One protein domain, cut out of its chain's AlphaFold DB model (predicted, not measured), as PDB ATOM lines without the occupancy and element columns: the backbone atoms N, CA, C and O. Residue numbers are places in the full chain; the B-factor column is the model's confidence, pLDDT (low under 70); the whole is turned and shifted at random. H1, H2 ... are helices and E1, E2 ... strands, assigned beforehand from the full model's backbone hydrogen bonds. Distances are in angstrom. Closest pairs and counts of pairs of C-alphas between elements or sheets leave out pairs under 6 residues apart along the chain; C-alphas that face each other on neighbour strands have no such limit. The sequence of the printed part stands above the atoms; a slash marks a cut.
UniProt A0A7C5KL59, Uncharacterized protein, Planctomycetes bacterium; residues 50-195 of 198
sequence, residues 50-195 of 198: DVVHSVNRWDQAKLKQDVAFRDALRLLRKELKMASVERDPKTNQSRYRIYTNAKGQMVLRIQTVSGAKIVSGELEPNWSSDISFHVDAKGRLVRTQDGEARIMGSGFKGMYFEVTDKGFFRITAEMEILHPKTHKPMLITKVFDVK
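AT A GLANCE: This is residues 50 to 195 of the 198 residues of an uncharacterized protein of Planctomycetes bacterium (UniProt A0A7C5KL59). One long helix, H1, lies along a wall made of two strongly twisted sheets, E1 to E6 and E7 to E9, which meet where E4 and E7 come close. The hairpin E2 and E3 lengthens the rod at one end, where residues 117 to 122 stick out. The printed part has 146 residues, with one named helix followed by nine named strands, of mixed class. The six-strand sheet is branched and antiparallel; the other, also antiparallel, has the order E7, E8, E9. The whole is loose, with a radius of gyration of the C-alphas of 18.7 A, and spans 72 by 32 by 24 A.

HOW THE PARTS SIT: Begin with H1, residues 50 to 82, where every O i to N i+4 pair is within hydrogen-bond range. Next come E1, residues 96 to 100, E2, 106 to 116, and E3, 123 to 127, then E4, 131 to 135, E5, 140 to 145, and E6, 148 to 154. Each triple is a meander, each strand the antiparallel neighbour of the one before. E2 has three neighbours: E1 on one side, with N 97 and O 109 at 2.8 A, and on the other side E3, with N 112 and O 126 at 2.8 A, and E4, with N 108 and O 131 at 2.8 A. Look on to N 132 and O 144 at 2.8 A for E4 and E5, and to N 143 and O 150 at 2.9 A for E5 and E6. A third meander holds E7, residues 156 to 163, E8, 169 to 178, and E9, 185 to 194; find N 160 and O 172 at 2.7 A, and N 173 and O 190 at 2.8 A. H1 is on this sheet in two layers, a helix on one face of a sheet, at a height of 9.4 A, along E8 at 18 degrees on the local plane. It is also on the branched sheet, over E6; the closest C-alphas, of Ala 68 and Gly 153, are 5.2 A apart. The closest C-alphas of E4 and E7, of Val 135 and Gly 158, are 6.3 A apart.

IN THESE COORDINATES: Find C-alpha 50 at (47.532, 42.773, -21.505); from there H1 runs 47.5 A to C-alpha 82 at (20.404, 41.418, 17.471). E2 measures 30.7 A, E8 29.2 A and E9 28.6 A, ending at C-alpha 194 at (29.733, 33.622, 13.642).

THE WHOLE: The C-alphas farthest apart, of Asp 50 and Val 119, are 72.5 A apart. The printed part has no cut, and the link from H1 to E1 is long, 13 residues. Mean pLDDT of the printed part is 70.2; 68 residues are under 70, among them residues 50 to 94.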
ATOM      1  N   ASP A  50      48.781  43.513 -21.693       49.22
ATOM      2  CA  ASP A  50      47.532  42.773 -21.505       49.22
ATOM      3  C   ASP A  50      47.557  41.924 -20.233       49.22
ATOM      4  O   ASP A  50      46.584  41.913 -19.473       49.22
ATOM      5  N   VAL A  51      48.686  41.276 -19.928       48.03
ATOM      6  CA  VAL A  51      48.851  40.535 -18.673       48.03
ATOM      7  C   VAL A  51      48.760  41.484 -17.474       48.03
ATOM      8  O   VAL A  51      47.998  41.201 -16.552       48.03
ATOM      9  N   VAL A  52      49.424  42.641 -17.487       49.81
ATOM     10  CA  VAL A  52      49.356  43.627 -16.389       49.81
ATOM     11  C   VAL A  52      47.949  44.217 -16.240       49.81
ATOM     12  O   VAL A  52      47.431  44.312 -15.127       49.81
ATOM     13  N   HIS A  53      47.276  44.556 -17.340       46.12
ATOM     14  CA  HIS A  53      45.891  45.028 -17.315       46.12
ATOM     15  C   HIS A  53      44.913  43.939 -16.867       46.12
ATOM     16  O   HIS A  53      43.912  44.248 -16.219       46.12
ATOM     17  N   SER A  54      45.167  42.670 -17.193       46.06
ATOM     18  CA  SER A  54      44.347  41.549 -16.725       46.06
ATOM     19  C   SER A  54      44.516  41.324 -15.217       46.06
ATOM     20  O   SER A  54      43.515  41.185 -14.516       46.06
ATOM     21  N   VAL A  55      45.747  41.406 -14.701       54.12
ATOM     22  CA  VAL A  55      46.061  41.313 -13.267       54.12
ATOM     23  C   VAL A  55      45.467  42.492 -12.493       54.12
ATOM     24  O   VAL A  55      44.765  42.266 -11.515       54.12
ATOM     25  N   ASN A  56      45.619  43.731 -12.968       51.91
ATOM     26  CA  ASN A  56      45.021  44.901 -12.313       51.91
ATOM     27  C   ASN A  56      43.484  44.850 -12.302       51.91
ATOM     28  O   ASN A  56      42.858  45.182 -11.295       51.91
ATOM     29  N   ARG A  57      42.848  44.411 -13.401       57.47
ATOM     30  CA  ARG A  57      41.389  44.197 -13.440       57.47
ATOM     31  C   ARG A  57      40.959  43.090 -12.481       57.47
ATOM     32  O   ARG A  57      39.903  43.210 -11.864       57.47
ATOM     33  N   TRP A  58      41.772  42.047 -12.330       53.00
ATOM     34  CA  TRP A  58      41.528  40.965 -11.383       53.00
ATOM     35  C   TRP A  58      41.657  41.427  -9.934       53.00
ATOM     36  O   TRP A  58      40.744  41.176  -9.153       53.00
ATOM     37  N   ASP A  59      42.709  42.167  -9.582       53.84
ATOM     38  CA  ASP A  59      42.876  42.720  -8.237       53.84
ATOM     39  C   ASP A  59      41.721  43.664  -7.887       53.84
ATOM     40  O   ASP A  59      41.146  43.568  -6.805       53.84
ATOM     41  N   GLN A  60      41.285  44.506  -8.828       52.22
ATOM     42  CA  GLN A  60      40.110  45.357  -8.626       52.22
ATOM     43  C   GLN A  60      38.801  44.563  -8.507       52.22
ATOM     44  O   GLN A  60      37.960  44.903  -7.673       52.22
ATOM     45  N   ALA A  61      38.600  43.519  -9.316       53.19
ATOM     46  CA  ALA A  61      37.413  42.667  -9.241       53.19
ATOM     47  C   ALA A  61      37.369  41.883  -7.922       53.19
ATOM     48  O   ALA A  61      36.329  41.845  -7.263       53.19
ATOM     49  N   LYS A  62      38.512  41.341  -7.497       53.72
ATOM     50  CA  LYS A  62      38.696  40.640  -6.227       53.72
ATOM     51  C   LYS A  62      38.464  41.571  -5.040       53.72
ATOM     52  O   LYS A  62      37.712  41.213  -4.142       53.72
ATOM     53  N   LEU A  63      39.015  42.787  -5.065       56.97
ATOM     54  CA  LEU A  63      38.779  43.803  -4.033       56.97
ATOM     55  C   LEU A  63      37.298  44.192  -3.950       56.97
ATOM     56  O   LEU A  63      36.737  44.222  -2.857       56.97
ATOM     57  N   LYS A  64      36.629  44.444  -5.085       57.38
ATOM     58  CA  LYS A  64      35.190  44.768  -5.109       57.38
ATOM     59  C   LYS A  64      34.328  43.622  -4.577       57.38
ATOM     60  O   LYS A  64      33.383  43.866  -3.831       57.38
ATOM     61  N   GLN A  65      34.667  42.382  -4.926       57.88
ATOM     62  CA  GLN A  65      33.991  41.189  -4.418       57.88
ATOM     63  C   GLN A  65      34.241  40.980  -2.923       57.88
ATOM     64  O   GLN A  65      33.300  40.691  -2.190       57.88
ATOM     65  N   ASP A  66      35.471  41.179  -2.447       58.25
ATOM     66  CA  ASP A  66      35.812  41.102  -1.027       58.25
ATOM     67  C   ASP A  66      35.066  42.158  -0.207       58.25
ATOM     68  O   ASP A  66      34.617  41.856   0.898       58.25
ATOM     69  N   VAL A  67      34.884  43.368  -0.747       60.00
ATOM     70  CA  VAL A  67      34.089  44.433  -0.117       60.00
ATOM     71  C   VAL A  67      32.608  44.060  -0.075       60.00
ATOM     72  O   VAL A  67      32.034  44.036   1.009       60.00
ATOM     73  N   ALA A  68      32.003  43.676  -1.205       57.94
ATOM     74  CA  ALA A  68      30.586  43.295  -1.252       57.94
ATOM     75  C   ALA A  68      30.281  42.101  -0.333       57.94
ATOM     76  O   ALA A  68      29.280  42.071   0.382       57.94
ATOM     77  N   PHE A  69      31.189  41.130  -0.305       62.59
ATOM     78  CA  PHE A  69      31.102  39.975   0.568       62.59
ATOM     79  C   PHE A  69      31.252  40.356   2.054       62.59
ATOM     80  O   PHE A  69      30.485  39.889   2.898       62.59
ATOM     81  N   ARG A  70      32.193  41.250   2.393       65.81
ATOM     82  CA  ARG A  70      32.338  41.792   3.754       65.81
ATOM     83  C   ARG A  70      31.118  42.595   4.192       65.81
ATOM     84  O   ARG A  70      30.731  42.475   5.350       65.81
ATOM     85  N   ASP A  71      30.512  43.375   3.307       63.56
ATOM     86  CA  ASP A  71      29.317  44.164   3.613       63.56
ATOM     87  C   ASP A  71      28.100  43.266   3.840       63.56
ATOM     88  O   ASP A  71      27.384  43.438   4.832       63.56
ATOM     89  N   ALA A  72      27.920  42.239   3.001       62.59
ATOM     90  CA  ALA A  72      26.898  41.217   3.199       62.59
ATOM     91  C   ALA A  72      27.077  40.493   4.545       62.59
ATOM     92  O   ALA A  72      26.129  40.386   5.327       62.59
ATOM     93  N   LEU A  73      28.307  40.079   4.872       67.06
ATOM     94  CA  LEU A  73      28.632  39.487   6.171       67.06
ATOM     95  C   LEU A  73      28.438  40.454   7.333       67.06
ATOM     96  O   LEU A  73      28.022  40.036   8.410       67.06
ATOM     97  N   ARG A  74      28.759  41.737   7.167       66.75
ATOM     98  CA  ARG A  74      28.599  42.744   8.220       66.75
ATOM     99  C   ARG A  74      27.125  42.953   8.543       66.75
ATOM    100  O   ARG A  74      26.788  43.058   9.722       66.75
ATOM    101  N   LEU A  75      26.266  42.980   7.526       64.44
ATOM    102  CA  LEU A  75      24.814  43.042   7.688       64.44
ATOM    103  C   LEU A  75      24.285  41.778   8.372       64.44
ATOM    104  O   LEU A  75      23.650  41.891   9.417       64.44
ATOM    105  N   LEU A  76      24.654  40.591   7.877       66.25
ATOM    106  CA  LEU A  76      24.292  39.305   8.491       66.25
ATOM    107  C   LEU A  76      24.753  39.212   9.946       66.25
ATOM    108  O   LEU A  76      23.989  38.834  10.826       66.25
ATOM    109  N   ARG A  77      25.988  39.622  10.236       65.81
ATOM    110  CA  ARG A  77      26.524  39.635  11.597       65.81
ATOM    111  C   ARG A  77      25.790  40.636  12.480       65.81
ATOM    112  O   ARG A  77      25.612  40.353  13.655       65.81
ATOM    113  N   LYS A  78      25.375  41.797  11.967       65.38
ATOM    114  CA  LYS A  78      24.565  42.757  12.733       65.38
ATOM    115  C   LYS A  78      23.186  42.173  13.054       65.38
ATOM    116  O   LYS A  78      22.738  42.315  14.183       65.38
ATOM    117  N   GLU A  79      22.562  41.481  12.106       61.88
ATOM    118  CA  GLU A  79      21.277  40.794  12.305       61.88
ATOM    119  C   GLU A  79      21.400  39.655  13.328       61.88
ATOM    120  O   GLU A  79      20.647  39.611  14.297       61.88
ATOM    121  N   LEU A  80      22.430  38.815  13.202       63.59
ATOM    122  CA  LEU A  80      22.733  37.751  14.165       63.59
ATOM    123  C   LEU A  80      23.166  38.282  15.539       63.59
ATOM    124  O   LEU A  80      23.008  37.579  16.524       63.59
ATOM    125  N   LYS A  81      23.701  39.506  15.632       58.44
ATOM    126  CA  LYS A  81      23.997  40.163  16.917       58.44
ATOM    127  C   LYS A  81      22.744  40.673  17.627       58.44
ATOM    128  O   LYS A  81      22.763  40.786  18.846       58.44
ATOM    129  N   MET A  82      21.697  41.038  16.884       55.41
ATOM    130  CA  MET A  82      20.404  41.418  17.471       55.41
ATOM    131  C   MET A  82      19.607  40.187  17.916       55.41
ATOM    132  O   MET A  82      18.764  40.288  18.804       55.41
ATOM    133  N   ALA A  83      19.899  39.023  17.333       53.69
ATOM    134  CA  ALA A  83      19.496  37.742  17.886       53.69
ATOM    135  C   ALA A  83      20.278  37.491  19.182       53.69
ATOM    136  O   ALA A  83      21.507  37.461  19.177       53.69
ATOM    137  N   SER A  84      19.592  37.266  20.299       51.91
ATOM    138  CA  SER A  84      20.248  36.654  21.458       51.91
ATOM    139  C   SER A  84      20.648  35.240  21.029       51.91
ATOM    140  O   SER A  84      19.786  34.408  20.788       51.91
ATOM    141  N   VAL A  85      21.938  34.990  20.799       53.06
ATOM    142  CA  VAL A  85      22.420  33.682  20.308       53.06
ATOM    143  C   VAL A  85      22.449  32.646  21.440       53.06
ATOM    144  O   VAL A  85      22.511  31.443  21.189       53.06
ATOM    145  N   GLU A  86      22.361  33.102  22.691       54.56
ATOM    146  CA  GLU A  86      22.233  32.230  23.850       54.56
ATOM    147  C   GLU A  86      20.916  31.458  23.795       54.56
ATOM    148  O   GLU A  86      19.831  32.017  23.593       54.56
ATOM    149  N   ARG A  87      21.022  30.137  23.969       58.44
ATOM    150  CA  ARG A  87      19.842  29.298  24.155       58.44
ATOM    151  C   ARG A  87      19.088  29.796  25.371       58.44
ATOM    152  O   ARG A  87      19.693  30.167  26.373       58.44
ATOM    153  N   ASP A  88      17.767  29.787  25.284       59.75
ATOM    154  CA  ASP A  88      16.952  30.096  26.448       59.75
ATOM    155  C   ASP A  88      17.286  29.093  27.572       59.75
ATOM    156  O   ASP A  88      17.090  27.892  27.378       59.75
ATOM    157  N   PRO A  89      17.789  29.545  28.735       59.41
ATOM    158  CA  PRO A  89      18.198  28.651  29.814       59.41
ATOM    159  C   PRO A  89      17.027  27.851  30.399       59.41
ATOM    160  O   PRO A  89      17.255  26.797  30.987       59.41
ATOM    161  N   LYS A  90      15.777  28.312  30.231       63.75
ATOM    162  CA  LYS A  90      14.584  27.593  30.701       63.75
ATOM    163  C   LYS A  90      14.134  26.503  29.732       63.75
ATOM    164  O   LYS A  90      13.721  25.435  30.170       63.75
ATOM    165  N   THR A  91      14.181  26.768  28.426       62.78
ATOM    166  CA  THR A  91      13.629  25.861  27.398       62.78
ATOM    167  C   THR A  91      14.691  25.110  26.595       62.78
ATOM    168  O   THR A  91      14.357  24.203  25.835       62.78
ATOM    169  N   ASN A  92      15.969  25.476  26.741       62.53
ATOM    170  CA  ASN A  92      17.109  25.006  25.948       62.53
ATOM    171  C   ASN A  92      16.912  25.159  24.423       62.53
ATOM    172  O   ASN A  92      17.581  24.495  23.627       62.53
ATOM    173  N   GLN A  93      15.990  26.023  23.992       61.56
ATOM    174  CA  GLN A  93      15.731  26.260  22.577       61.56
ATOM    175  C   GLN A  93      16.698  27.304  22.020       61.56
ATOM    176  O   GLN A  93      16.989  28.322  22.654       61.56
ATOM    177  N   SER A  94      17.180  27.058  20.802       63.97
ATOM    178  CA  SER A  94      17.891  28.064  20.017       63.97
ATOM    179  C   SER A  94      16.929  29.194  19.647       63.97
ATOM    180  O   SER A  94      15.843  28.948  19.127       63.97
ATOM    181  N   ARG A  95      17.354  30.443  19.843       71.19
ATOM    182  CA  ARG A  95      16.602  31.658  19.475       71.19
ATOM    183  C   ARG A  95      16.713  32.011  17.986       71.19
ATOM    184  O   ARG A  95      16.470  33.140  17.570       71.19
ATOM    185  N   TYR A  96      17.101  31.045  17.165       73.75
ATOM    186  CA  TYR A  96      17.117  31.135  15.714       73.75
ATOM    187  C   TYR A  96      16.649  29.804  15.123       73.75
ATOM    188  O   TYR A  96      16.800  28.745  15.735       73.75
ATOM    189  N   ARG A  97      16.093  29.849  13.913       76.06
ATOM    190  CA  ARG A  97      15.753  28.668  13.115       76.06
ATOM    191  C   ARG A  97      16.273  28.855  11.705       76.06
ATOM    192  O   ARG A  97      16.048  29.901  11.104       76.06
ATOM    193  N   ILE A  98      16.938  27.828  11.198       77.25
ATOM    194  CA  ILE A  98      17.372  27.738   9.808       77.25
ATOM    195  C   ILE A  98      16.638  26.556   9.208       77.25
ATOM    196  O   ILE A  98      16.652  25.467   9.778       77.25
ATOM    197  N   TYR A  99      15.981  26.771   8.083       81.88
ATOM    198  CA  TYR A  99      15.326  25.704   7.348       81.88
ATOM    199  C   TYR A  99      15.293  26.048   5.866       81.88
ATOM    200  O   TYR A  99      15.502  27.193   5.472       81.88
ATOM    201  N   THR A 100      15.034  25.048   5.035       81.94
ATOM    202  CA  THR A 100      14.852  25.251   3.598       81.94
ATOM    203  C   THR A 100      13.358  25.327   3.311       81.94
ATOM    204  O   THR A 100      12.604  24.464   3.760       81.94
ATOM    205  N   ASN A 101      12.904  26.366   2.610       83.62
ATOM    206  CA  ASN A 101      11.495  26.497   2.233       83.62
ATOM    207  C   ASN A 101      11.134  25.586   1.043       83.62
ATOM    208  O   ASN A 101      11.995  24.969   0.419       83.62
ATOM    209  N   ALA A 102       9.851  25.552   0.674       79.69
ATOM    210  CA  ALA A 102       9.358  24.758  -0.458       79.69
ATOM    211  C   ALA A 102       9.986  25.132  -1.819       79.69
ATOM    212  O   ALA A 102       9.901  24.359  -2.767       79.69
ATOM    213  N   LYS A 103      10.623  26.306  -1.927       80.06
ATOM    214  CA  LYS A 103      11.334  26.773  -3.127       80.06
ATOM    215  C   LYS A 103      12.830  26.437  -3.098       80.06
ATOM    216  O   LYS A 103      13.571  26.935  -3.941       80.06
ATOM    217  N   GLY A 104      13.296  25.654  -2.122       75.81
ATOM    218  CA  GLY A 104      14.714  25.327  -1.969       75.81
ATOM    219  C   GLY A 104      15.571  26.483  -1.439       75.81
ATOM    220  O   GLY A 104      16.794  26.397  -1.469       75.81
ATOM    221  N   GLN A 105      14.963  27.577  -0.973       80.50
ATOM    222  CA  GLN A 105      15.690  28.732  -0.448       80.50
ATOM    223  C   GLN A 105      15.924  28.551   1.046       80.50
ATOM    224  O   GLN A 105      15.014  28.137   1.771       80.50
ATOM    225  N   MET A 106      17.112  28.912   1.530       77.88
ATOM    226  CA  MET A 106      17.340  28.934   2.969       77.88
ATOM    227  C   MET A 106      16.648  30.124   3.601       77.88
ATOM    228  O   MET A 106      16.781  31.266   3.156       77.88
ATOM    229  N   VAL A 107      15.932  29.821   4.670       81.44
ATOM    230  CA  VAL A 107      15.191  30.761   5.483       81.44
ATOM    231  C   VAL A 107      15.789  30.774   6.876       81.44
ATOM    232  O   VAL A 107      15.979  29.734   7.506       81.44
ATOM    233  N   LEU A 108      16.067  31.981   7.347       79.50
ATOM    234  CA  LEU A 108      16.460  32.291   8.705       79.50
ATOM    235  C   LEU A 108      15.282  32.961   9.411       79.50
ATOM    236  O   LEU A 108      14.701  33.922   8.907       79.50
ATOM    237  N   ARG A 109      14.968  32.485  10.610       79.25
ATOM    238  CA  ARG A 109      14.121  33.196  11.566       79.25
ATOM    239  C   ARG A 109      14.897  33.442  12.835       79.25
ATOM    240  O   ARG A 109      15.629  32.567  13.293       79.25
ATOM    241  N   ILE A 110      14.702  34.614  13.409       75.06
ATOM    242  CA  ILE A 110      15.356  35.040  14.639       75.06
ATOM    243  C   ILE A 110      14.272  35.358  15.657       75.06
ATOM    244  O   ILE A 110      13.258  35.960  15.319       75.06
ATOM    245  N   GLN A 111      14.477  34.961  16.903       71.00
ATOM    246  CA  GLN A 111      13.618  35.348  18.005       71.00
ATOM    247  C   GLN A 111      14.121  36.674  18.577       71.00
ATOM    248  O   GLN A 111      15.261  36.779  19.039       71.00
ATOM    249  N   THR A 112      13.276  37.695  18.526       65.12
ATOM    250  CA  THR A 112      13.502  39.000  19.146       65.12
ATOM    251  C   THR A 112      12.619  39.133  20.381       65.12
ATOM    252  O   THR A 112      11.632  38.420  20.544       65.12
ATOM    253  N   VAL A 113      12.981  40.031  21.292       60.47
ATOM    254  CA  VAL A 113      12.129  40.376  22.435       60.47
ATOM    255  C   VAL A 113      11.413  41.671  22.083       60.47
ATOM    256  O   VAL A 113      12.067  42.691  21.883       60.47
ATOM    257  N   SER A 114      10.087  41.628  21.963       58.09
ATOM    258  CA  SER A 114       9.286  42.810  21.609       58.09
ATOM    259  C   SER A 114       8.919  43.667  22.819       58.09
ATOM    260  O   SER A 114       8.541  44.822  22.655       58.09
ATOM    261  N   GLY A 115       9.010  43.109  24.027       56.31
ATOM    262  CA  GLY A 115       8.659  43.790  25.266       56.31
ATOM    263  C   GLY A 115       8.553  42.824  26.440       56.31
ATOM    264  O   GLY A 115       8.961  41.667  26.342       56.31
ATOM    265  N   ALA A 116       8.000  43.311  27.547       60.06
ATOM    266  CA  ALA A 116       7.623  42.499  28.696       60.06
ATOM    267  C   ALA A 116       6.096  42.471  28.819       60.06
ATOM    268  O   ALA A 116       5.433  43.492  28.621       60.06
ATOM    269  N   LYS A 117       5.535  41.314  29.170       67.38
ATOM    270  CA  LYS A 117       4.115  41.187  29.494       67.38
ATOM    271  C   LYS A 117       3.783  42.116  30.653       67.38
ATOM    272  O   LYS A 117       4.369  41.997  31.726       67.38
ATOM    273  N   ILE A 118       2.786  42.978  30.454       70.12
ATOM    274  CA  ILE A 118       2.357  43.989  31.436       70.12
ATOM    275  C   ILE A 118       2.007  43.353  32.793       70.12
ATOM    276  O   ILE A 118       2.253  43.948  33.834       70.12
ATOM    277  N   VAL A 119       1.465  42.130  32.788       74.00
ATOM    278  CA  VAL A 119       0.961  41.459  33.998       74.00
ATOM    279  C   VAL A 119       2.026  40.616  34.712       74.00
ATOM    280  O   VAL A 119       2.029  40.566  35.937       74.00
ATOM    281  N   SER A 120       2.923  39.943  33.980       73.31
ATOM    282  CA  SER A 120       3.900  39.011  34.574       73.31
ATOM    283  C   SER A 120       5.339  39.529  34.588       73.31
ATOM    284  O   SER A 120       6.197  38.903  35.203       73.31
ATOM    285  N   GLY A 121       5.637  40.631  33.892       62.03
ATOM    286  CA  GLY A 121       7.005  41.127  33.704       62.03
ATOM    287  C   GLY A 121       7.891  40.205  32.856       62.03
ATOM    288  O   GLY A 121       9.064  40.503  32.642       62.03
ATOM    289  N   GLU A 122       7.353  39.089  32.358       67.06
ATOM    290  CA  GLU A 122       8.096  38.149  31.527       67.06
ATOM    291  C   GLU A 122       8.335  38.744  30.144       67.06
ATOM    292  O   GLU A 122       7.418  39.284  29.523       67.06
ATOM    293  N   LEU A 123       9.564  38.611  29.647       62.38
ATOM    294  CA  LEU A 123       9.900  38.986  28.280       62.38
ATOM    295  C   LEU A 123       9.030  38.187  27.308       62.38
ATOM    296  O   LEU A 123       8.898  36.974  27.453       62.38
ATOM    297  N   GLU A 124       8.454  38.868  26.325       65.75
ATOM    298  CA  GLU A 124       7.640  38.259  25.281       65.75
ATOM    299  C   GLU A 124       8.512  38.020  24.044       65.75
ATOM    300  O   GLU A 124       8.900  38.975  23.355       65.75
ATOM    301  N   PRO A 125       8.892  36.759  23.776       70.06
ATOM    302  CA  PRO A 125       9.768  36.463  22.671       70.06
ATOM    303  C   PRO A 125       8.936  36.263  21.401       70.06
ATOM    304  O   PRO A 125       8.128  35.340  21.303       70.06
ATOM    305  N   ASN A 126       9.175  37.102  20.403       72.00
ATOM    306  CA  ASN A 126       8.501  37.055  19.117       72.00
ATOM    307  C   ASN A 126       9.458  36.593  18.023       72.00
ATOM    308  O   ASN A 126      10.618  36.993  17.958       72.00
ATOM    309  N   TRP A 127       8.975  35.717  17.149       78.31
ATOM    310  CA  TRP A 127       9.745  35.308  15.982       78.31
ATOM    311  C   TRP A 127       9.654  36.377  14.903       78.31
ATOM    312  O   TRP A 127       8.560  36.833  14.571       78.31
ATOM    313  N   SER A 128      10.791  36.707  14.300       73.31
ATOM    314  CA  SER A 128      10.837  37.495  13.080       73.31
ATOM    315  C   SER A 128      10.020  36.825  11.975       73.31
ATOM    316  O   SER A 128       9.770  35.604  11.977       73.31
ATOM    317  N   SER A 129       9.668  37.637  10.985       81.25
ATOM    318  CA  SER A 129       9.306  37.158   9.662       81.25
ATOM    319  C   SER A 129      10.431  36.321   9.046       81.25
ATOM    320  O   SER A 129      11.582  36.339   9.501       81.25
ATOM    321  N   ASP A 130      10.069  35.548   8.028       85.44
ATOM    322  CA  ASP A 130      11.006  34.714   7.288       85.44
ATOM    323  C   ASP A 130      11.999  35.581   6.514       85.44
ATOM    324  O   ASP A 130      11.621  36.361   5.638       85.44
ATOM    325  N   ILE A 131      13.284  35.420   6.827       81.94
ATOM    326  CA  ILE A 131      14.378  36.048   6.094       81.94
ATOM    327  C   ILE A 131      14.936  35.000   5.142       81.94
ATOM    328  O   ILE A 131      15.660  34.093   5.548       81.94
ATOM    329  N   SER A 132      14.586  35.102   3.868       85.25
ATOM    330  CA  SER A 132      15.071  34.180   2.843       85.25
ATOM    331  C   SER A 132      16.318  34.720   2.158       85.25
ATOM    332  O   SER A 132      16.412  35.910   1.849       85.25
ATOM    333  N   PHE A 133      17.265  33.831   1.887       81.94
ATOM    334  CA  PHE A 133      18.460  34.134   1.115       81.94
ATOM    335  C   PHE A 133      18.516  33.226  -0.104       81.94
ATOM    336  O   PHE A 133      18.381  32.006   0.006       81.94
ATOM    337  N   HIS A 134      18.723  33.821  -1.272       85.88
ATOM    338  CA  HIS A 134      18.895  33.077  -2.511       85.88
ATOM    339  C   HIS A 134      19.867  33.790  -3.442       85.88
ATOM    340  O   HIS A 134      20.058  35.005  -3.368       85.88
ATOM    341  N   VAL A 135      20.482  33.013  -4.324       85.88
ATOM    342  CA  VAL A 135      21.292  33.534  -5.420       85.88
ATOM    343  C   VAL A 135      20.406  33.576  -6.660       85.88
ATOM    344  O   VAL A 135      19.773  32.580  -7.003       85.88
ATOM    345  N   ASP A 136      20.306  34.737  -7.301       87.94
ATOM    346  CA  ASP A 136      19.536  34.873  -8.535       87.94
ATOM    347  C   ASP A 136      20.310  34.355  -9.762       87.94
ATOM    348  O   ASP A 136      21.500  34.045  -9.700       87.94
ATOM    349  N   ALA A 137      19.651  34.314 -10.923       84.19
ATOM    350  CA  ALA A 137      20.267  33.860 -12.174       84.19
ATOM    351  C   ALA A 137      21.472  34.710 -12.636       84.19
ATOM    352  O   ALA A 137      22.207  34.300 -13.529       84.19
ATOM    353  N   LYS A 138      21.680  35.897 -12.055       83.00
ATOM    354  CA  LYS A 138      22.813  36.788 -12.341       83.00
ATOM    355  C   LYS A 138      23.945  36.622 -11.318       83.00
ATOM    356  O   LYS A 138      24.869  37.437 -11.303       83.00
ATOM    357  N   GLY A 139      23.867  35.622 -10.437       79.25
ATOM    358  CA  GLY A 139      24.846  35.398  -9.376       79.25
ATOM    359  C   GLY A 139      24.810  36.475  -8.288       79.25
ATOM    360  O   GLY A 139      25.834  36.761  -7.660       79.25
ATOM    361  N   ARG A 140      23.670  37.149  -8.095       83.69
ATOM    362  CA  ARG A 140      23.487  38.145  -7.032       83.69
ATOM    363  C   ARG A 140      22.878  37.483  -5.813       83.69
ATOM    364  O   ARG A 140      21.868  36.795  -5.922       83.69
ATOM    365  N   LEU A 141      23.468  37.739  -4.652       82.38
ATOM    366  CA  LEU A 141      22.888  37.331  -3.385       82.38
ATOM    367  C   LEU A 141      21.756  38.292  -3.025       82.38
ATOM    368  O   LEU A 141      21.985  39.489  -2.825       82.38
ATOM    369  N   VAL A 142      20.547  37.757  -2.927       84.44
ATOM    370  CA  VAL A 142      19.329  38.493  -2.605       84.44
ATOM    371  C   VAL A 142      18.797  38.014  -1.262       84.44
ATOM    372  O   VAL A 142      18.615  36.818  -1.031       84.44
ATOM    373  N   ARG A 143      18.539  38.976  -0.380       82.62
ATOM    374  CA  ARG A 143      17.812  38.795   0.874       82.62
ATOM    375  C   ARG A 143      16.382  39.252   0.666       82.62
ATOM    376  O   ARG A 143      16.182  40.372   0.206       82.62
ATOM    377  N   THR A 144      15.412  38.436   1.047       86.44
ATOM    378  CA  THR A 144      14.000  38.816   1.014       86.44
ATOM    379  C   THR A 144      13.372  38.635   2.385       86.44
ATOM    380  O   THR A 144      13.458  37.549   2.956       86.44
ATOM    381  N   GLN A 145      12.752  39.694   2.899       84.12
ATOM    382  CA  GLN A 145      12.034  39.710   4.172       84.12
ATOM    383  C   GLN A 145      10.820  40.632   4.035       84.12
ATOM    384  O   GLN A 145      10.940  41.683   3.420       84.12
ATOM    385  N   ASP A 146       9.663  40.240   4.575       83.50
ATOM    386  CA  ASP A 146       8.435  41.059   4.553       83.50
ATOM    387  C   ASP A 146       8.016  41.523   3.142       83.50
ATOM    388  O   ASP A 146       7.438  42.586   2.954       83.50
ATOM    389  N   GLY A 147       8.325  40.713   2.123       80.94
ATOM    390  CA  GLY A 147       8.072  41.039   0.715       80.94
ATOM    391  C   GLY A 147       9.105  41.977   0.079       80.94
ATOM    392  O   GLY A 147       9.106  42.136  -1.140       80.94
ATOM    393  N   GLU A 148      10.034  42.533   0.855       82.44
ATOM    394  CA  GLU A 148      11.104  43.393   0.358       82.44
ATOM    395  C   GLU A 148      12.338  42.581  -0.022       82.44
ATOM    396  O   GLU A 148      12.899  41.843   0.790       82.44
ATOM    397  N   ALA A 149      12.797  42.738  -1.264       85.62
ATOM    398  CA  ALA A 149      14.025  42.129  -1.755       85.62
ATOM    399  C   ALA A 149      15.171  43.149  -1.779       85.62
ATOM    400  O   ALA A 149      15.080  44.201  -2.411       85.62
ATOM    401  N   ARG A 150      16.291  42.803  -1.143       82.12
ATOM    402  CA  ARG A 150      17.514  43.604  -1.104       82.12
ATOM    403  C   ARG A 150      18.692  42.809  -1.650       82.12
ATOM    404  O   ARG A 150      18.985  41.707  -1.190       82.12
ATOM    405  N   ILE A 151      19.415  43.403  -2.596       81.19
ATOM    406  CA  ILE A 151      20.671  42.847  -3.107       81.19
ATOM    407  C   ILE A 151      21.767  43.092  -2.070       81.19
ATOM    408  O   ILE A 151      22.011  44.233  -1.675       81.19
ATOM    409  N   MET A 152      22.422  42.019  -1.631       74.69
ATOM    410  CA  MET A 152      23.526  42.070  -0.670       74.69
ATOM    411  C   MET A 152      24.896  42.045  -1.350       74.69
ATOM    412  O   MET A 152      25.859  42.559  -0.794       74.69
ATOM    413  N   GLY A 153      24.992  41.471  -2.551       74.81
ATOM    414  CA  GLY A 153      26.234  41.417  -3.319       74.81
ATOM    415  C   GLY A 153      26.094  40.635  -4.624       74.81
ATOM    416  O   GLY A 153      25.005  40.176  -4.970       74.81
ATOM    417  N   SER A 154      27.198  40.486  -5.355       78.12
ATOM    418  CA  SER A 154      27.274  39.790  -6.647       78.12
ATOM    419  C   SER A 154      28.488  38.859  -6.734       78.12
ATOM    420  O   SER A 154      29.422  38.974  -5.942       78.12
ATOM    421  N   GLY A 155      28.467  37.933  -7.697       75.50
ATOM    422  CA  GLY A 155      29.518  36.925  -7.885       75.50
ATOM    423  C   GLY A 155      29.362  35.696  -6.988       75.50
ATOM    424  O   GLY A 155      30.334  34.983  -6.748       75.50
ATOM    425  N   PHE A 156      28.155  35.460  -6.473       79.94
ATOM    426  CA  PHE A 156      27.829  34.285  -5.677       79.94
ATOM    427  C   PHE A 156      27.313  33.175  -6.587       79.94
ATOM    428  O   PHE A 156      26.527  33.424  -7.496       79.94
ATOM    429  N   LYS A 157      27.739  31.948  -6.303       83.06
ATOM    430  CA  LYS A 157      27.188  30.711  -6.857       83.06
ATOM    431  C   LYS A 157      26.247  30.039  -5.862       83.06
ATOM    432  O   LYS A 157      25.219  29.493  -6.246       83.06
ATOM    433  N   GLY A 158      26.582  30.139  -4.582       77.50
ATOM    434  CA  GLY A 158      25.800  29.592  -3.489       77.50
ATOM    435  C   GLY A 158      26.118  30.306  -2.187       77.50
ATOM    436  O   GLY A 158      27.174  30.916  -2.017       77.50
ATOM    437  N   MET A 159      25.187  30.235  -1.252       80.25
ATOM    438  CA  MET A 159      25.430  30.583   0.137       80.25
ATOM    439  C   MET A 159      24.680  29.564   0.970       80.25
ATOM    440  O   MET A 159      23.554  29.252   0.609       80.25
ATOM    441  N   TYR A 160      25.301  29.074   2.036       80.50
ATOM    442  CA  TYR A 160      24.806  28.026   2.915       80.50
ATOM    443  C   TYR A 160      24.949  28.437   4.366       80.50
ATOM    444  O   TYR A 160      25.919  29.096   4.747       80.50
ATOM    445  N   PHE A 161      23.969  28.035   5.163       75.00
ATOM    446  CA  PHE A 161      23.948  28.274   6.592       75.00
ATOM    447  C   PHE A 161      23.863  26.945   7.318       75.00
ATOM    448  O   PHE A 161      22.980  26.137   7.037       75.00
ATOM    449  N   GLU A 162      24.750  26.747   8.280       73.19
ATOM    450  CA  GLU A 162      24.690  25.600   9.171       73.19
ATOM    451  C   GLU A 162      24.838  26.038  10.623       73.19
ATOM    452  O   GLU A 162      25.486  27.037  10.952       73.19
ATOM    453  N   VAL A 163      24.225  25.257  11.504       71.00
ATOM    454  CA  VAL A 163      24.482  25.329  12.935       71.00
ATOM    455  C   VAL A 163      25.544  24.293  13.229       71.00
ATOM    456  O   VAL A 163      25.311  23.103  13.053       71.00
ATOM    457  N   THR A 164      26.714  24.746  13.653       69.38
ATOM    458  CA  THR A 164      27.804  23.840  14.020       69.38
ATOM    459  C   THR A 164      27.476  23.093  15.312       69.38
ATOM    460  O   THR A 164      26.742  23.601  16.163       69.38
ATOM    461  N   ASP A 165      28.116  21.943  15.527       66.88
ATOM    462  CA  ASP A 165      27.984  21.142  16.758       66.88
ATOM    463  C   ASP A 165      28.326  21.930  18.034       66.88
ATOM    464  O   ASP A 165      27.865  21.622  19.130       66.88
ATOM    465  N   LYS A 166      29.126  22.994  17.887       63.09
ATOM    466  CA  LYS A 166      29.529  23.911  18.962       63.09
ATOM    467  C   LYS A 166      28.498  25.014  19.237       63.09
ATOM    468  O   LYS A 166      28.759  25.904  20.039       63.09
ATOM    469  N   GLY A 167      27.352  24.995  18.556       61.03
ATOM    470  CA  GLY A 167      26.282  25.985  18.689       61.03
ATOM    471  C   GLY A 167      26.537  27.306  17.956       61.03
ATOM    472  O   GLY A 167      25.776  28.255  18.136       61.03
ATOM    473  N   PHE A 168      27.588  27.390  17.135       65.69
ATOM    474  CA  PHE A 168      27.897  28.579  16.335       65.69
ATOM    475  C   PHE A 168      27.179  28.546  14.992       65.69
ATOM    476  O   PHE A 168      26.952  27.471  14.435       65.69
ATOM    477  N   PHE A 169      26.887  29.725  14.453       69.38
ATOM    478  CA  PHE A 169      26.317  29.872  13.121       69.38
ATOM    479  C   PHE A 169      27.451  29.938  12.099       69.38
ATOM    480  O   PHE A 169      28.283  30.843  12.172       69.38
ATOM    481  N   ARG A 170      27.509  29.002  11.154       75.94
ATOM    482  CA  ARG A 170      28.489  29.026  10.066       75.94
ATOM    483  C   ARG A 170      27.821  29.425   8.763       75.94
ATOM    484  O   ARG A 170      26.773  28.906   8.390       75.94
ATOM    485  N   ILE A 171      28.474  30.352   8.076       76.94
ATOM    486  CA  ILE A 171      28.084  30.860   6.769       76.94
ATOM    487  C   ILE A 171      29.136  30.408   5.772       76.94
ATOM    488  O   ILE A 171      30.296  30.816   5.861       76.94
ATOM    489  N   THR A 172      28.727  29.595   4.810       81.69
ATOM    490  CA  THR A 172      29.573  29.168   3.700       81.69
ATOM    491  C   THR A 172      29.103  29.880   2.451       81.69
ATOM    492  O   THR A 172      27.965  29.707   2.032       81.69
ATOM    493  N   ALA A 173      29.957  30.693   1.845       80.75
ATOM    494  CA  ALA A 173      29.670  31.328   0.570       80.75
ATOM    495  C   ALA A 173      30.550  30.730  -0.517       80.75
ATOM    496  O   ALA A 173      31.772  30.659  -0.382       80.75
ATOM    497  N   GLU A 174      29.913  30.337  -1.607       84.25
ATOM    498  CA  GLU A 174      30.563  29.873  -2.817       84.25
ATOM    499  C   GLU A 174      30.517  30.990  -3.845       84.25
ATOM    500  O   GLU A 174      29.452  31.514  -4.178       84.25
ATOM    501  N   MET A 175      31.684  31.359  -4.345       81.00
ATOM    502  CA  MET A 175      31.857  32.404  -5.340       81.00
ATOM    503  C   MET A 175      32.496  31.801  -6.579       81.00
ATOM    504  O   MET A 175      33.414  30.991  -6.479       81.00
ATOM    505  N   GLU A 176      32.025  32.207  -7.749       75.75
ATOM    506  CA  GLU A 176      32.645  31.836  -9.015       75.75
ATOM    507  C   GLU A 176      33.432  33.032  -9.540       75.75
ATOM    508  O   GLU A 176      32.888  34.119  -9.748       75.75
ATOM    509  N   ILE A 177      34.735  32.840  -9.715       74.06
ATOM    510  CA  ILE A 177      35.632  33.847 -10.275       74.06
ATOM    511  C   ILE A 177      36.278  33.314 -11.548       74.06
ATOM    512  O   ILE A 177      36.469  32.112 -11.703       74.06
ATOM    513  N   LEU A 178      36.661  34.198 -12.463       68.44
ATOM    514  CA  LEU A 178      37.464  33.805 -13.618       68.44
ATOM    515  C   LEU A 178      38.944  33.831 -13.239       68.44
ATOM    516  O   LEU A 178      39.446  34.828 -12.713       68.44
ATOM    517  N   HIS A 179      39.650  32.738 -13.518       68.56
ATOM    518  CA  HIS A 179      41.088  32.667 -13.314       68.56
ATOM    519  C   HIS A 179      41.793  33.663 -14.253       68.56
ATOM    520  O   HIS A 179      41.565  33.623 -15.464       68.56
ATOM    521  N   PRO A 180      42.684  34.531 -13.745       58.06
ATOM    522  CA  PRO A 180      43.175  35.688 -14.493       58.06
ATOM    523  C   PRO A 180      44.007  35.315 -15.723       58.06
ATOM    524  O   PRO A 180      43.968  36.025 -16.718       58.06
ATOM    525  N   LYS A 181      44.735  34.193 -15.677       66.88
ATOM    526  CA  LYS A 181      45.598  33.753 -16.791       66.88
ATOM    527  C   LYS A 181      44.915  32.818 -17.782       66.88
ATOM    528  O   LYS A 181      45.367  32.684 -18.907       66.88
ATOM    529  N   THR A 182      43.900  32.085 -17.334       75.94
ATOM    530  CA  THR A 182      43.307  30.994 -18.130       75.94
ATOM    531  C   THR A 182      41.869  31.287 -18.523       75.94
ATOM    532  O   THR A 182      41.305  30.529 -19.304       75.94
ATOM    533  N   HIS A 183      41.268  32.342 -17.963       66.81
ATOM    534  CA  HIS A 183      39.856  32.701 -18.099       66.81
ATOM    535  C   HIS A 183      38.887  31.552 -17.796       66.81
ATOM    536  O   HIS A 183      37.715  31.607 -18.157       66.81
ATOM    537  N   LYS A 184      39.359  30.509 -17.105       76.69
ATOM    538  CA  LYS A 184      38.527  29.389 -16.677       76.69
ATOM    539  C   LYS A 184      37.806  29.757 -15.380       76.69
ATOM    540  O   LYS A 184      38.426  30.394 -14.523       76.69
ATOM    541  N   PRO A 185      36.538  29.360 -15.212       72.62
ATOM    542  CA  PRO A 185      35.843  29.523 -13.945       72.62
ATOM    543  C   PRO A 185      36.560  28.743 -12.837       72.62
ATOM    544  O   PRO A 185      36.984  27.602 -13.022       72.62
ATOM    545  N   MET A 186      36.708  29.385 -11.686       77.50
ATOM    546  CA  MET A 186      37.295  28.850 -10.469       77.50
ATOM    547  C   MET A 186      36.329  29.116  -9.319       77.50
ATOM    548  O   MET A 186      35.873  30.243  -9.119       77.50
ATOM    549  N   LEU A 187      36.026  28.065  -8.560       80.56
ATOM    550  CA  LEU A 187      35.193  28.164  -7.373       80.56
ATOM    551  C   LEU A 187      36.056  28.575  -6.179       80.56
ATOM    552  O   LEU A 187      37.067  27.937  -5.889       80.56
ATOM    553  N   ILE A 188      35.644  29.624  -5.478       80.81
ATOM    554  CA  ILE A 188      36.191  30.006  -4.181       80.81
ATOM    555  C   ILE A 188      35.115  29.764  -3.135       80.81
ATOM    556  O   ILE A 188      34.060  30.395  -3.162       80.81
ATOM    557  N   THR A 189      35.420  28.902  -2.173       82.44
ATOM    558  CA  THR A 189      34.585  28.701  -0.991       82.44
ATOM    559  C   THR A 189      35.165  29.508   0.157       82.44
ATOM    560  O   THR A 189      36.333  29.350   0.512       82.44
ATOM    561  N   LYS A 190      34.355  30.382   0.752       79.19
ATOM    562  CA  LYS A 190      34.724  31.097   1.970       79.19
ATOM    563  C   LYS A 190      33.793  30.703   3.105       79.19
ATOM    564  O   LYS A 190      32.575  30.744   2.957       79.19
ATOM    565  N   VAL A 191      34.384  30.361   4.243       76.94
ATOM    566  CA  VAL A 191      33.671  29.897   5.434       76.94
ATOM    567  C   VAL A 191      33.842  30.913   6.554       76.94
ATOM    568  O   VAL A 191      34.956  31.361   6.825       76.94
ATOM    569  N   PHE A 192      32.737  31.271   7.205       71.81
ATOM    570  CA  PHE A 192      32.715  32.216   8.314       71.81
ATOM    571  C   PHE A 192      31.929  31.662   9.482       71.81
ATOM    572  O   PHE A 192      30.717  31.482   9.398       71.81
ATOM    573  N   ASP A 193      32.626  31.490  10.598       70.00
ATOM    574  CA  ASP A 193      32.012  31.123  11.864       70.00
ATOM    575  C   ASP A 193      31.614  32.397  12.617       70.00
ATOM    576  O   ASP A 193      32.451  33.201  13.044       70.00
ATOM    577  N   VAL A 194      30.311  32.590  12.788       66.31
ATOM    578  CA  VAL A 194      29.733  33.622  13.642       66.31
ATOM    579  C   VAL A 194      29.516  33.010  15.020       66.31
ATOM    580  O   VAL A 194      28.556  32.280  15.272       66.31
ATOM    581  N   LYS A 195      30.453  33.306  15.924       61.75
ATOM    582  CA  LYS A 195      30.325  32.947  17.336       61.75
ATOM    583  C   LYS A 195      29.256  33.822  18.020       61.75
ATOM    584  O   LYS A 195      29.182  35.014  17.697       61.75
TER     585      LYS A 195